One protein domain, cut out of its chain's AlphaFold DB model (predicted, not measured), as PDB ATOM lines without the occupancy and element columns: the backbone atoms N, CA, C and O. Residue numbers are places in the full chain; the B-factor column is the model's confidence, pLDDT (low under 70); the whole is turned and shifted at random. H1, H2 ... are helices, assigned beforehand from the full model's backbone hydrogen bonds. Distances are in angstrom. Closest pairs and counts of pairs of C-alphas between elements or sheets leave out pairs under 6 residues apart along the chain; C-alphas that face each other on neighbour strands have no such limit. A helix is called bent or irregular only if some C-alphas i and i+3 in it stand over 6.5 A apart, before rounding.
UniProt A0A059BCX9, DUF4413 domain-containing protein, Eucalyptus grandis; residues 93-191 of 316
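Overview. This is residues 93 to 191 of the 316 residues of the protein "DUF4413 domain-containing protein" of Eucalyptus grandis (UniProt A0A059BCX9). A bent helix, H1, is turned through a corner: its first arm, H1a, lies side by side with the last helix, H4, as an antiparallel pair at one end of an elongated body. Its second arm, H1b, runs towards the other end, where the bent helix H2 and the short helix H3 gather round it, and H2b lies at the end far from H4. The printed part has 99 residues with four named helices, in the order H1, H2, H3, H4, and no named strand; the class is all helix. It is only just compact, close to loose, with a radius of gyration of the C-alphas of 14.6 A, and spans 49 by 28 by 20 A.

Arrangement. H1, residues 93 to 119, is the longest helix and the hub, touching three other helices. By its hydrogen bonds it was assigned as one helix, but it is bent, with C-alphas 104 and 107 8.1 A apart; its arms H1a, residues 93 to 104, and H1b, residues 107 to 119, stand about perpendicular at 76 degrees. H1a touches H4, residues 173 to 191, at a shallow tilt of 30 degrees, opposite ways; the closest C-alphas, of Gly 101 and Met 179, are 4.2 A apart. H2, residues 133 to 154, was likewise assigned as one helix by its hydrogen bonds but is bent, with C-alphas 143 and 146 7.8 A apart; its arms H2a, residues 133 to 143, and H2b, residues 146 to 154, stand about perpendicular at 76 degrees. H1b, with residues 112 to 116 alone, only just touches H2a, with 3 pairs of C-alphas within 8 A, the closest those of Val 116 and Ala 141 at 6.8 A; the tilt of 70.0 degrees is only just about perpendicular. H1b and H2b are close but not clearly touching, the closest C-alphas, of Ala 115 and Phe 148, being 6.9 A apart. H3, residues 164 to 167, touches residues 108 to 112 of H1b alone, the closest C-alphas being those of Ser 108 and Asp 166 at 4.8 A. H1a and H2a are near each other, while H4 is apart from H1b, H2a, H2b and H3. In H4 every O i to N i+4 pair is within hydrogen-bond range; the counts are 7 of 8 in H1a, 7 of 9 in H1b, 6 of 7 in H2a and 4 of 5 in H2b, and H3 is too short for such a pair.

Along the chain. H1a begins at C-alpha 93, (227.072, 190.809, 148.281), and measures 18.1 A; H1b measures 19.7 A. H2a measures 16.5 A and H2b 13.0 A, ending at C-alpha 154, (191.380, 175.331, 131.974). H3 measures 5.2 A. H4 measures 25.4 A and ends at C-alpha 191, (233.840, 196.428, 146.193).

Size, cuts and confidence. The two C-alphas farthest apart, those of Ile 154 and Trp 191, are 49.5 A apart, while the first and last printed C-alphas are 9.0 A apart. The link from H1 to H2, residues 120 to 132, is long, that from H2 to H3 short and that from H3 to H4 tight. The printed part has no cut. The mean pLDDT of the printed part is 83.1, and residues 168 to 173 are under 70.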
ATOM      1  N   VAL A  93     226.753 189.819 149.321       88.00
ATOM      2  CA  VAL A  93     227.072 190.809 148.281       88.00
ATOM      3  C   VAL A  93     226.646 190.287 146.910       88.00
ATOM      4  O   VAL A  93     225.877 190.966 146.239       88.00
ATOM      5  N   LEU A  94     227.043 189.069 146.528       88.31
ATOM      6  CA  LEU A  94     226.632 188.443 145.265       88.31
ATOM      7  C   LEU A  94     225.106 188.369 145.124       88.31
ATOM      8  O   LEU A  94     224.573 188.714 144.071       88.31
ATOM      9  N   ASN A  95     224.398 187.994 146.192       90.25
ATOM     10  CA  ASN A  95     222.935 187.992 146.219       90.25
ATOM     11  C   ASN A  95     222.362 189.383 145.911       90.25
ATOM     12  O   ASN A  95     221.477 189.520 145.068       90.25
ATOM     13  N   LEU A  96     222.902 190.431 146.541       90.44
ATOM     14  CA  LEU A  96     222.497 191.811 146.281       90.44
ATOM     15  C   LEU A  96     222.779 192.245 144.837       90.44
ATOM     16  O   LEU A  96     221.956 192.967 144.276       90.44
ATOM     17  N   LEU A  97     223.903 191.825 144.241       89.94
ATOM     18  CA  LEU A  97     224.218 192.122 142.837       89.94
ATOM     19  C   LEU A  97     223.177 191.499 141.916       89.94
ATOM     20  O   LEU A  97     222.533 192.209 141.147       89.94
ATOM     21  N   VAL A  98     222.980 190.184 142.035       89.75
ATOM     22  CA  VAL A  98     222.063 189.435 141.174       89.75
ATOM     23  C   VAL A  98     220.648 189.989 141.293       89.75
ATOM     24  O   VAL A  98     220.024 190.282 140.276       89.75
ATOM     25  N   HIS A  99     220.156 190.232 142.510       90.38
ATOM     26  CA  HIS A  99     218.823 190.804 142.686       90.38
ATOM     27  C   HIS A  99     218.688 192.223 142.134       90.38
ATOM     28  O   HIS A  99     217.609 192.568 141.660       90.38
ATOM     29  N   GLU A 100     219.743 193.043 142.153       91.31
ATOM     30  CA  GLU A 100     219.706 194.357 141.508       91.31
ATOM     31  C   GLU A 100     219.570 194.230 139.986       91.31
ATOM     32  O   GLU A 100     218.749 194.928 139.396       91.31
ATOM     33  N   GLY A 101     220.292 193.292 139.363       89.31
ATOM     34  CA  GLY A 101     220.133 192.983 137.939       89.31
ATOM     35  C   GLY A 101     218.731 192.460 137.614       89.31
ATOM     36  O   GLY A 101     218.065 192.964 136.716       89.31
ATOM     37  N   LEU A 102     218.224 191.506 138.396       90.06
ATOM     38  CA  LEU A 102     216.911 190.891 138.177       90.06
ATOM     39  C   LEU A 102     215.738 191.886 138.246       90.06
ATOM     40  O   LEU A 102     214.698 191.629 137.645       90.06
ATOM     41  N   LYS A 103     215.881 193.038 138.917       91.06
ATOM     42  CA  LYS A 103     214.844 194.089 138.915       91.06
ATOM     43  C   LYS A 103     214.520 194.603 137.513       91.06
ATOM     44  O   LYS A 103     213.373 194.973 137.276       91.06
ATOM     45  N   VAL A 104     215.488 194.596 136.594       88.00
ATOM     46  CA  VAL A 104     215.305 195.060 135.206       88.00
ATOM     47  C   VAL A 104     214.236 194.240 134.483       88.00
ATOM     48  O   VAL A 104     213.429 194.792 133.744       88.00
ATOM     49  N   ILE A 105     214.178 192.937 134.758       85.62
ATOM     50  CA  ILE A 105     213.186 192.005 134.205       85.62
ATOM     51  C   ILE A 105     212.094 191.653 135.229       85.62
ATOM     52  O   ILE A 105     211.449 190.607 135.147       85.62
ATOM     53  N   GLY A 106     211.878 192.526 136.220       87.94
ATOM     54  CA  GLY A 106     211.020 192.259 137.374       87.94
ATOM     55  C   GLY A 106     209.572 191.913 137.015       87.94
ATOM     56  O   GLY A 106     208.977 191.073 137.686       87.94
ATOM     57  N   GLY A 107     209.030 192.503 135.943       87.31
ATOM     58  CA  GLY A 107     207.679 192.206 135.452       87.31
ATOM     59  C   GLY A 107     207.535 190.765 134.960       87.31
ATOM     60  O   GLY A 107     206.705 190.017 135.474       87.31
ATOM     61  N   SER A 108     208.397 190.340 134.033       86.81
ATOM     62  CA  SER A 108     208.395 188.966 133.514       86.81
ATOM     63  C   SER A 108     208.720 187.943 134.601       86.81
ATOM     64  O   SER A 108     208.046 186.919 134.713       86.81
ATOM     65  N   LEU A 109     209.677 188.254 135.485       88.94
ATOM     66  CA  LEU A 109     209.972 187.418 136.650       88.94
ATOM     67  C   LEU A 109     208.766 187.253 137.573       88.94
ATOM     68  O   LEU A 109     208.542 186.158 138.079       88.94
ATOM     69  N   HIS A 110     208.005 188.319 137.824       91.19
ATOM     70  CA  HIS A 110     206.801 188.238 138.643       91.19
ATOM     71  C   HIS A 110     205.785 187.274 138.023       91.19
ATOM     72  O   HIS A 110     205.327 186.363 138.710       91.19
ATOM     73  N   ASN A 111     205.517 187.401 136.721       89.38
ATOM     74  CA  ASN A 111     204.582 186.519 136.020       89.38
ATOM     75  C   ASN A 111     204.999 185.044 136.120       89.38
ATOM     76  O   ASN A 111     204.171 184.183 136.424       89.38
ATOM     77  N   ILE A 112     206.287 184.748 135.913       89.19
ATOM     78  CA  ILE A 112     206.811 183.378 135.999       89.19
ATOM     79  C   ILE A 112     206.746 182.854 137.438       89.19
ATOM     80  O   ILE A 112     206.306 181.726 137.650       89.19
ATOM     81  N   ARG A 113     207.108 183.663 138.444       91.69
ATOM     82  CA  ARG A 113     206.993 183.277 139.864       91.69
ATOM     83  C   ARG A 113     205.560 182.915 140.241       91.69
ATOM     84  O   ARG A 113     205.352 181.918 140.925       91.69
ATOM     85  N   GLU A 114     204.574 183.694 139.792       91.81
ATOM     86  CA  GLU A 114     203.163 183.391 140.052       91.81
ATOM     87  C   GLU A 114     202.721 182.089 139.370       91.81
ATOM     88  O   GLU A 114     202.013 181.292 139.984       91.81
ATOM     89  N   ALA A 115     203.195 181.818 138.151       89.31
ATOM     90  CA  ALA A 115     202.928 180.563 137.448       89.31
ATOM     91  C   ALA A 115     203.536 179.342 138.141       89.31
ATOM     92  O   ALA A 115     202.866 178.325 138.332       89.31
ATOM     93  N   VAL A 116     204.784 179.456 138.588       90.75
ATOM     94  CA  VAL A 116     205.527 178.366 139.226       90.75
ATOM     95  C   VAL A 116     204.851 177.868 140.512       90.75
ATOM     96  O   VAL A 116     204.937 176.674 140.815       90.75
ATOM     97  N   LYS A 117     204.078 178.705 141.219       90.19
ATOM     98  CA  LYS A 117     203.286 178.285 142.396       90.19
ATOM     99  C   LYS A 117     202.284 177.164 142.088       90.19
ATOM    100  O   LYS A 117     202.001 176.349 142.962       90.19
ATOM    101  N   TYR A 118     201.793 177.070 140.850       87.50
ATOM    102  CA  TYR A 118     200.833 176.043 140.423       87.50
ATOM    103  C   TYR A 118     201.480 174.690 140.095       87.50
ATOM    104  O   TYR A 118     200.781 173.697 139.906       87.50
ATOM    105  N   THR A 119     202.811 174.618 140.045       85.31
ATOM    106  CA  THR A 119     203.543 173.383 139.705       85.31
ATOM    107  C   THR A 119     203.837 172.493 140.919       85.31
ATOM    108  O   THR A 119     204.289 171.353 140.771       85.31
ATOM    109  N   GLY A 120     203.591 172.995 142.134       82.25
ATOM    110  CA  GLY A 120     203.971 172.326 143.376       82.25
ATOM    111  C   GLY A 120     205.493 172.204 143.514       82.25
ATOM    112  O   GLY A 120     206.218 173.187 143.389       82.25
ATOM    113  N   LYS A 121     205.987 170.987 143.783       81.50
ATOM    114  CA  LYS A 121     207.429 170.691 143.937       81.50
ATOM    115  C   LYS A 121     208.128 170.285 142.629       81.50
ATOM    116  O   LYS A 121     209.273 169.853 142.678       81.50
ATOM    117  N   LYS A 122     207.441 170.362 141.481       85.19
ATOM    118  CA  LYS A 122     207.997 169.954 140.177       85.19
ATOM    119  C   LYS A 122     208.974 170.976 139.596       85.19
ATOM    120  O   LYS A 122     209.843 170.590 138.829       85.19
ATOM    121  N   VAL A 123     208.825 172.246 139.968       87.31
ATOM    122  CA  VAL A 123     209.735 173.336 139.607       87.31
ATOM    123  C   VAL A 123     210.345 173.903 140.885       87.31
ATOM    124  O   VAL A 123     209.642 174.092 141.886       87.31
ATOM    125  N   ARG A 124     211.657 174.167 140.865       90.44
ATOM    126  CA  ARG A 124     212.355 174.847 141.964       90.44
ATOM    127  C   ARG A 124     211.738 176.227 142.206       90.44
ATOM    128  O   ARG A 124     211.525 176.992 141.275       90.44
ATOM    129  N   GLN A 125     211.461 176.548 143.467       88.75
ATOM    130  CA  GLN A 125     210.918 177.851 143.857       88.75
ATOM    131  C   GLN A 125     212.051 178.870 144.025       88.75
ATOM    132  O   GLN A 125     213.139 178.526 144.495       88.75
ATOM    133  N   ASP A 126     211.779 180.125 143.680       87.56
ATOM    134  CA  ASP A 126     212.711 181.228 143.904       87.56
ATOM    135  C   ASP A 126     212.850 181.550 145.401       87.56
ATOM    136  O   ASP A 126     211.863 181.619 146.136       87.56
ATOM    137  N   VAL A 127     214.084 181.764 145.859       86.56
ATOM    138  CA  VAL A 127     214.425 182.026 147.262       86.56
ATOM    139  C   VAL A 127     215.263 183.298 147.326       86.56
ATOM    140  O   VAL A 127     216.465 183.270 147.089       86.56
ATOM    141  N   ALA A 128     214.652 184.411 147.733       84.00
ATOM    142  CA  ALA A 128     215.263 185.749 147.707       84.00
ATOM    143  C   ALA A 128     216.582 185.910 148.501       84.00
ATOM    144  O   ALA A 128     217.278 186.915 148.381       84.00
ATOM    145  N   THR A 129     216.928 184.954 149.362       80.00
ATOM    146  CA  THR A 129     218.193 184.947 150.110       80.00
ATOM    147  C   THR A 129     219.303 184.141 149.425       80.00
ATOM    148  O   THR A 129     220.424 184.107 149.930       80.00
ATOM    149  N   ARG A 130     219.016 183.480 148.296       81.75
ATOM    150  CA  ARG A 130     219.951 182.637 147.540       81.75
ATOM    151  C   ARG A 130     220.128 183.168 146.123       81.75
ATOM    152  O   ARG A 130     219.225 183.045 145.295       81.75
ATOM    153  N   TRP A 131     221.341 183.628 145.830       81.31
ATOM    154  CA  TRP A 131     221.679 184.360 144.606       81.31
ATOM    155  C   TRP A 131     221.381 183.595 143.313       81.31
ATOM    156  O   TRP A 131     221.043 184.198 142.303       81.31
ATOM    157  N   ASN A 132     221.483 182.267 143.331       82.69
ATOM    158  CA  ASN A 132     221.259 181.425 142.158       82.69
ATOM    159  C   ASN A 132     219.819 180.907 142.033       82.69
ATOM    160  O   ASN A 132     219.471 180.351 140.997       82.69
ATOM    161  N   SER A 133     218.973 181.057 143.055       88.12
ATOM    162  CA  SER A 133     217.661 180.394 143.087       88.12
ATOM    163  C   SER A 133     216.720 180.847 141.968       88.12
ATOM    164  O   SER A 133     216.034 180.008 141.388       88.12
ATOM    165  N   THR A 134     216.749 182.129 141.588       86.81
ATOM    166  CA  THR A 134     215.955 182.630 140.458       86.81
ATOM    167  C   THR A 134     216.390 181.985 139.141       86.81
ATOM    168  O   THR A 134     215.537 181.581 138.359       86.81
ATOM    169  N   TYR A 135     217.698 181.836 138.906       85.56
ATOM    170  CA  TYR A 135     218.216 181.154 137.714       85.56
ATOM    171  C   TYR A 135     217.743 179.699 137.662       85.56
ATOM    172  O   TYR A 135     217.199 179.265 136.652       85.56
ATOM    173  N   LEU A 136     217.869 178.983 138.780       86.19
ATOM    174  CA  LEU A 136     217.431 177.596 138.905       86.19
ATOM    175  C   LEU A 136     215.911 177.441 138.681       86.19
ATOM    176  O   LEU A 136     215.480 176.509 138.011       86.19
ATOM    177  N   MET A 137     215.090 178.365 139.193       91.88
ATOM    178  CA  MET A 137     213.648 178.387 138.913       91.88
ATOM    179  C   MET A 137     213.372 178.591 137.420       91.88
ATOM    180  O   MET A 137     212.539 177.889 136.857       91.88
ATOM    181  N   LEU A 138     214.038 179.558 136.780       85.88
ATOM    182  CA  LEU A 138     213.826 179.870 135.362       85.88
ATOM    183  C   LEU A 138     214.250 178.719 134.447       85.88
ATOM    184  O   LEU A 138     213.538 178.400 133.497       85.88
ATOM    185  N   GLU A 139     215.380 178.089 134.760       86.00
ATOM    186  CA  GLU A 139     215.901 176.919 134.055       86.00
ATOM    187  C   GLU A 139     214.905 175.751 134.064       86.00
ATOM    188  O   GLU A 139     214.730 175.099 133.041       86.00
ATOM    189  N   ASP A 140     214.207 175.515 135.178       87.38
ATOM    190  CA  ASP A 140     213.142 174.507 135.246       87.38
ATOM    191  C   ASP A 140     211.854 174.974 134.558       87.38
ATOM    192  O   ASP A 140     211.226 174.228 133.806       87.38
ATOM    193  N   ALA A 141     211.419 176.205 134.848       87.00
ATOM    194  CA  ALA A 141     210.114 176.721 134.448       87.00
ATOM    195  C   ALA A 141     209.962 176.819 132.927       87.00
ATOM    196  O   ALA A 141     208.849 176.668 132.423       87.00
ATOM    197  N   ILE A 142     211.064 177.024 132.200       85.25
ATOM    198  CA  ILE A 142     211.057 177.126 130.737       85.25
ATOM    199  C   ILE A 142     210.506 175.861 130.066       85.25
ATOM    200  O   ILE A 142     209.819 175.951 129.053       85.25
ATOM    201  N   PHE A 143     210.712 174.680 130.659       85.25
ATOM    202  CA  PHE A 143     210.168 173.422 130.136       85.25
ATOM    203  C   PHE A 143     208.641 173.330 130.262       85.25
ATOM    204  O   PHE A 143     208.011 172.514 129.590       85.25
ATOM    205  N   PHE A 144     208.033 174.166 131.107       85.44
ATOM    206  CA  PHE A 144     206.597 174.183 131.371       85.44
ATOM    207  C   PHE A 144     205.856 175.309 130.637       85.44
ATOM    208  O   PHE A 144     204.655 175.451 130.849       85.44
ATOM    209  N   GLU A 145     206.509 176.072 129.751       82.94
ATOM    210  CA  GLU A 145     205.896 177.185 129.001       82.94
ATOM    211  C   GLU A 145     204.542 176.797 128.372       82.94
ATOM    212  O   GLU A 145     203.500 177.368 128.713       82.94
ATOM    213  N   CYS A 146     204.529 175.758 127.528       83.31
ATOM    214  CA  CYS A 146     203.308 175.272 126.881       83.31
ATOM    215  C   CYS A 146     202.260 174.785 127.896       83.31
ATOM    216  O   CYS A 146     201.056 174.973 127.701       83.31
ATOM    217  N   ALA A 147     202.705 174.171 128.998       85.81
ATOM    218  CA  ALA A 147     201.820 173.682 130.049       85.81
ATOM    219  C   ALA A 147     201.142 174.836 130.803       85.81
ATOM    220  O   ALA A 147     199.955 174.742 131.112       85.81
ATOM    221  N   PHE A 148     201.845 175.948 131.045       86.69
ATOM    222  CA  PHE A 148     201.258 177.156 131.627       86.69
ATOM    223  C   PHE A 148     200.229 177.797 130.692       86.69
ATOM    224  O   PHE A 148     199.144 178.166 131.147       86.69
ATOM    225  N   SER A 149     200.515 177.865 129.386       83.62
ATOM    226  CA  SER A 149     199.538 178.354 128.401       83.62
ATOM    227  C   SER A 149     198.260 177.513 128.401       83.62
ATOM    228  O   SER A 149     197.160 178.062 128.390       83.62
ATOM    229  N   HIS A 150     198.385 176.185 128.483       83.19
ATOM    230  CA  HIS A 150     197.226 175.301 128.597       83.19
ATOM    231  C   HIS A 150     196.484 175.482 129.931       83.19
ATOM    232  O   HIS A 150     195.258 175.578 129.938       83.19
ATOM    233  N   LEU A 151     197.211 175.608 131.051       83.19
ATOM    234  CA  LEU A 151     196.630 175.827 132.381       83.19
ATOM    235  C   LEU A 151     195.733 177.073 132.419       83.19
ATOM    236  O   LEU A 151     194.687 177.056 133.067       83.19
ATOM    237  N   LYS A 152     196.102 178.134 131.690       83.62
ATOM    238  CA  LYS A 152     195.310 179.371 131.589       83.62
ATOM    239  C   LYS A 152     193.942 179.160 130.942       83.62
ATOM    240  O   LYS A 152     192.999 179.863 131.296       83.62
ATOM    241  N   LEU A 153     193.827 178.203 130.021       82.31
ATOM    242  CA  LEU A 153     192.566 177.881 129.348       82.31
ATOM    243  C   LEU A 153     191.613 177.095 130.254       82.31
ATOM    244  O   LEU A 153     190.401 177.229 130.122       82.31
ATOM    245  N   ILE A 154     192.157 176.282 131.164       84.56
ATOM    246  CA  ILE A 154     191.380 175.331 131.974       84.56
ATOM    247  C   ILE A 154     191.134 175.796 133.416       84.56
ATOM    248  O   ILE A 154     190.208 175.307 134.058       84.56
ATOM    249  N   ASN A 155     191.945 176.715 133.952       83.88
ATOM    250  CA  ASN A 155     191.841 177.179 135.335       83.88
ATOM    251  C   ASN A 155     191.640 178.698 135.410       83.88
ATOM    252  O   ASN A 155     192.589 179.474 135.295       83.88
ATOM    253  N   HIS A 156     190.410 179.125 135.700       79.75
ATOM    254  CA  HIS A 156     190.058 180.542 135.836       79.75
ATOM    255  C   HIS A 156     190.754 181.253 137.010       79.75
ATOM    256  O   HIS A 156     190.926 182.470 136.958       79.75
ATOM    257  N   ASN A 157     191.215 180.516 138.028       83.81
ATOM    258  CA  ASN A 157     191.976 181.080 139.148       83.81
ATOM    259  C   ASN A 157     193.442 181.361 138.779       83.81
ATOM    260  O   ASN A 157     194.133 182.073 139.507       83.81
ATOM    261  N   PHE A 158     193.926 180.854 137.638       81.88
ATOM    262  CA  PHE A 158     195.256 181.164 137.129       81.88
ATOM    263  C   PHE A 158     195.248 182.530 136.420       81.88
ATOM    264  O   PHE A 158     195.162 182.641 135.195       81.88
ATOM    265  N   VAL A 159     195.261 183.608 137.210       78.06
ATOM    266  CA  VAL A 159     195.097 184.986 136.713       78.06
ATOM    267  C   VAL A 159     196.337 185.460 135.948       78.06
ATOM    268  O   VAL A 159     196.205 185.938 134.819       78.06
ATOM    269  N   THR A 160     197.528 185.247 136.507       81.75
ATOM    270  CA  THR A 160     198.803 185.740 135.965       81.75
ATOM    271  C   THR A 160     199.518 184.643 135.172       81.75
ATOM    272  O   THR A 160     200.247 183.838 135.743       81.75
ATOM    273  N   CYS A 161     199.300 184.599 133.854       82.94
ATOM    274  CA  CYS A 161     199.991 183.671 132.952       82.94
ATOM    275  C   CYS A 161     201.123 184.393 132.202       82.94
ATOM    276  O   CYS A 161     200.845 185.421 131.580       82.94
ATOM    277  N   PRO A 162     202.359 183.859 132.207       83.38
ATOM    278  CA  PRO A 162     203.445 184.360 131.374       83.38
ATOM    279  C   PRO A 162     203.066 184.345 129.889       83.38
ATOM    280  O   PRO A 162     202.492 183.376 129.390       83.38
ATOM    281  N   SER A 163     203.383 185.433 129.197       83.06
ATOM    282  CA  SER A 163     203.234 185.597 127.751       83.06
ATOM    283  C   SER A 163     204.496 185.148 127.011       83.06
ATOM    284  O   SER A 163     205.560 185.022 127.608       83.06
ATOM    285  N   SER A 164     204.428 184.993 125.687       76.88
ATOM    286  CA  SER A 164     205.612 184.687 124.863       76.88
ATOM    287  C   SER A 164     206.748 185.709 125.016       76.88
ATOM    288  O   SER A 164     207.916 185.360 124.886       76.88
ATOM    289  N   LYS A 165     206.431 186.969 125.351       77.00
ATOM    290  CA  LYS A 165     207.434 188.003 125.652       77.00
ATOM    291  C   LYS A 165     208.166 187.756 126.969       77.00
ATOM    292  O   LYS A 165     209.314 188.160 127.087       77.00
ATOM    293  N   ASP A 166     207.522 187.099 127.932       76.00
ATOM    294  CA  ASP A 166     208.136 186.758 129.218       76.00
ATOM    295  C   ASP A 166     209.135 185.595 129.086       76.00
ATOM    296  O   ASP A 166     210.044 185.480 129.903       76.00
ATOM    297  N   TRP A 167     208.991 184.769 128.040       72.62
ATOM    298  CA  TRP A 167     209.883 183.647 127.712       72.62
ATOM    299  C   TRP A 167     210.944 183.981 126.658       72.62
ATOM    300  O   TRP A 167     211.861 183.187 126.429       72.62
ATOM    301  N   ALA A 168     210.826 185.134 125.997       68.56
ATOM    302  CA  ALA A 168     211.709 185.522 124.909       68.56
ATOM    303  C   ALA A 168     213.171 185.583 125.388       68.56
ATOM    304  O   ALA A 168     213.542 186.423 126.205       68.56
ATOM    305  N   ARG A 169     214.012 184.695 124.838       58.34
ATOM    306  CA  ARG A 169     215.470 184.689 125.063       58.34
ATOM    307  C   ARG A 169     216.164 185.876 124.390       58.34
ATOM    308  O   ARG A 169     217.232 186.285 124.834       58.34
ATOM    309  N   ASP A 170     215.518 186.454 123.379       53.12
ATOM    310  CA  ASP A 170     215.927 187.687 122.705       53.12
ATOM    311  C   ASP A 170     215.490 188.912 123.514       53.12
ATOM    312  O   ASP A 170     214.743 189.784 123.060       53.12
ATOM    313  N   THR A 171     215.964 189.011 124.753       54.00
ATOM    314  CA  THR A 171     216.085 190.338 125.338       54.00
ATOM    315  C   THR A 171     217.115 191.072 124.499       54.00
ATOM    316  O   THR A 171     218.286 190.696 124.517       54.00
ATOM    317  N   LYS A 172     216.683 192.093 123.747       59.78
ATOM    318  CA  LYS A 172     217.578 193.065 123.100       59.78
ATOM    319  C   LYS A 172     218.758 193.335 124.034       59.78
ATOM    320  O   LYS A 172     218.521 193.504 125.232       59.78
ATOM    321  N   ASP A 173     219.978 193.425 123.504       63.47
ATOM    322  CA  ASP A 173     221.199 193.695 124.285       63.47
ATOM    323  C   ASP A 173     221.022 194.819 125.318       63.47
ATOM    324  O   ASP A 173     221.657 194.812 126.364       63.47
ATOM    325  N   GLU A 174     220.107 195.759 125.078       74.44
ATOM    326  CA  GLU A 174     219.677 196.794 126.015       74.44
ATOM    327  C   GLU A 174     219.234 196.279 127.401       74.44
ATOM    328  O   GLU A 174     219.595 196.892 128.408       74.44
ATOM    329  N   ALA A 175     218.502 195.163 127.502       78.38
ATOM    330  CA  ALA A 175     218.068 194.623 128.793       78.38
ATOM    331  C   ALA A 175     219.248 193.997 129.547       78.38
ATOM    332  O   ALA A 175     219.466 194.316 130.714       78.38
ATOM    333  N   ILE A 176     220.061 193.183 128.863       75.56
ATOM    334  CA  ILE A 176     221.285 192.587 129.422       75.56
ATOM    335  C   ILE A 176     222.273 193.692 129.824       75.56
ATOM    336  O   ILE A 176     222.820 193.667 130.923       75.56
ATOM    337  N   SER A 177     222.439 194.715 128.983       71.62
ATOM    338  CA  SER A 177     223.250 195.904 129.262       71.62
ATOM    339  C   SER A 177     222.733 196.660 130.486       71.62
ATOM    340  O   SER A 177     223.518 197.051 131.348       71.62
ATOM    341  N   SER A 178     221.415 196.830 130.619       83.75
ATOM    342  CA  SER A 178     220.798 197.478 131.782       83.75
ATOM    343  C   SER A 178     220.973 196.656 133.060       83.75
ATOM    344  O   SER A 178     221.296 197.220 134.106       83.75
ATOM    345  N   MET A 179     220.836 195.327 132.980       86.75
ATOM    346  CA  MET A 179     221.125 194.410 134.086       86.75
ATOM    347  C   MET A 179     222.588 194.521 134.510       86.75
ATOM    348  O   MET A 179     222.863 194.755 135.685       86.75
ATOM    349  N   ALA A 180     223.520 194.436 133.557       72.19
ATOM    350  CA  ALA A 180     224.951 194.543 133.808       72.19
ATOM    351  C   ALA A 180     225.317 195.893 134.441       72.19
ATOM    352  O   ALA A 180     226.041 195.920 135.431       72.19
ATOM    353  N   LYS A 181     224.758 197.010 133.953       74.44
ATOM    354  CA  LYS A 181     224.949 198.346 134.547       74.44
ATOM    355  C   LYS A 181     224.414 198.429 135.980       74.44
ATOM    356  O   LYS A 181     225.082 198.984 136.852       74.44
ATOM    357  N   ALA A 182     223.230 197.874 136.244       86.75
ATOM    358  CA  ALA A 182     222.641 197.851 137.584       86.75
ATOM    359  C   ALA A 182     223.475 197.003 138.561       86.75
ATOM    360  O   ALA A 182     223.749 197.435 139.685       86.75
ATOM    361  N   MET A 183     223.933 195.832 138.107       84.75
ATOM    362  CA  MET A 183     224.834 194.953 138.854       84.75
ATOM    363  C   MET A 183     226.182 195.629 139.117       84.75
ATOM    364  O   MET A 183     226.635 195.623 140.258       84.75
ATOM    365  N   LEU A 184     226.786 196.266 138.110       75.81
ATOM    366  CA  LEU A 184     228.064 196.970 138.226       75.81
ATOM    367  C   LEU A 184     227.983 198.115 139.239       75.81
ATOM    368  O   LEU A 184     228.796 198.173 140.155       75.81
ATOM    369  N   LYS A 185     226.943 198.957 139.173       84.38
ATOM    370  CA  LYS A 185     226.715 200.031 140.157       84.38
ATOM    371  C   LYS A 185     226.637 199.493 141.590       84.38
ATOM    372  O   LYS A 185     227.106 200.125 142.538       84.38
ATOM    373  N   LYS A 186     226.013 198.324 141.772       86.44
ATOM    374  CA  LYS A 186     225.923 197.661 143.077       86.44
ATOM    375  C   LYS A 186     227.261 197.039 143.488       86.44
ATOM    376  O   LYS A 186     227.605 197.101 144.665       86.44
ATOM    377  N   PHE A 187     228.010 196.487 142.538       82.75
ATOM    378  CA  PHE A 187     229.341 195.925 142.749       82.75
ATOM    379  C   PHE A 187     230.302 197.006 143.219       82.75
ATOM    380  O   PHE A 187     230.849 196.872 144.305       82.75
ATOM    381  N   GLU A 188     230.409 198.121 142.500       80.38
ATOM    382  CA  GLU A 188     231.270 199.253 142.859       80.38
ATOM    383  C   GLU A 188     230.989 199.780 144.271       80.38
ATOM    384  O   GLU A 188     231.920 200.106 145.009       80.38
ATOM    385  N   LYS A 189     229.713 199.810 144.685       84.44
ATOM    386  CA  LYS A 189     229.319 200.204 146.045       84.44
ATOM    387  C   LYS A 189     229.958 199.317 147.120       84.44
ATOM    388  O   LYS A 189     230.371 199.839 148.149       84.44
ATOM    389  N   TYR A 190     229.989 197.999 146.924       80.38
ATOM    390  CA  TYR A 190     230.473 197.057 147.943       80.38
ATOM    391  C   TYR A 190     231.941 196.662 147.760       80.38
ATOM    392  O   TYR A 190     232.609 196.338 148.739       80.38
ATOM    393  N   TRP A 191     232.455 196.734 146.536       73.31
ATOM    394  CA  TRP A 191     233.840 196.428 146.193       73.31
ATOM    395  C   TRP A 191     234.822 197.396 146.855       73.31
ATOM    396  O   TRP A 191     235.839 196.971 147.396       73.31
TER     397      TRP A 191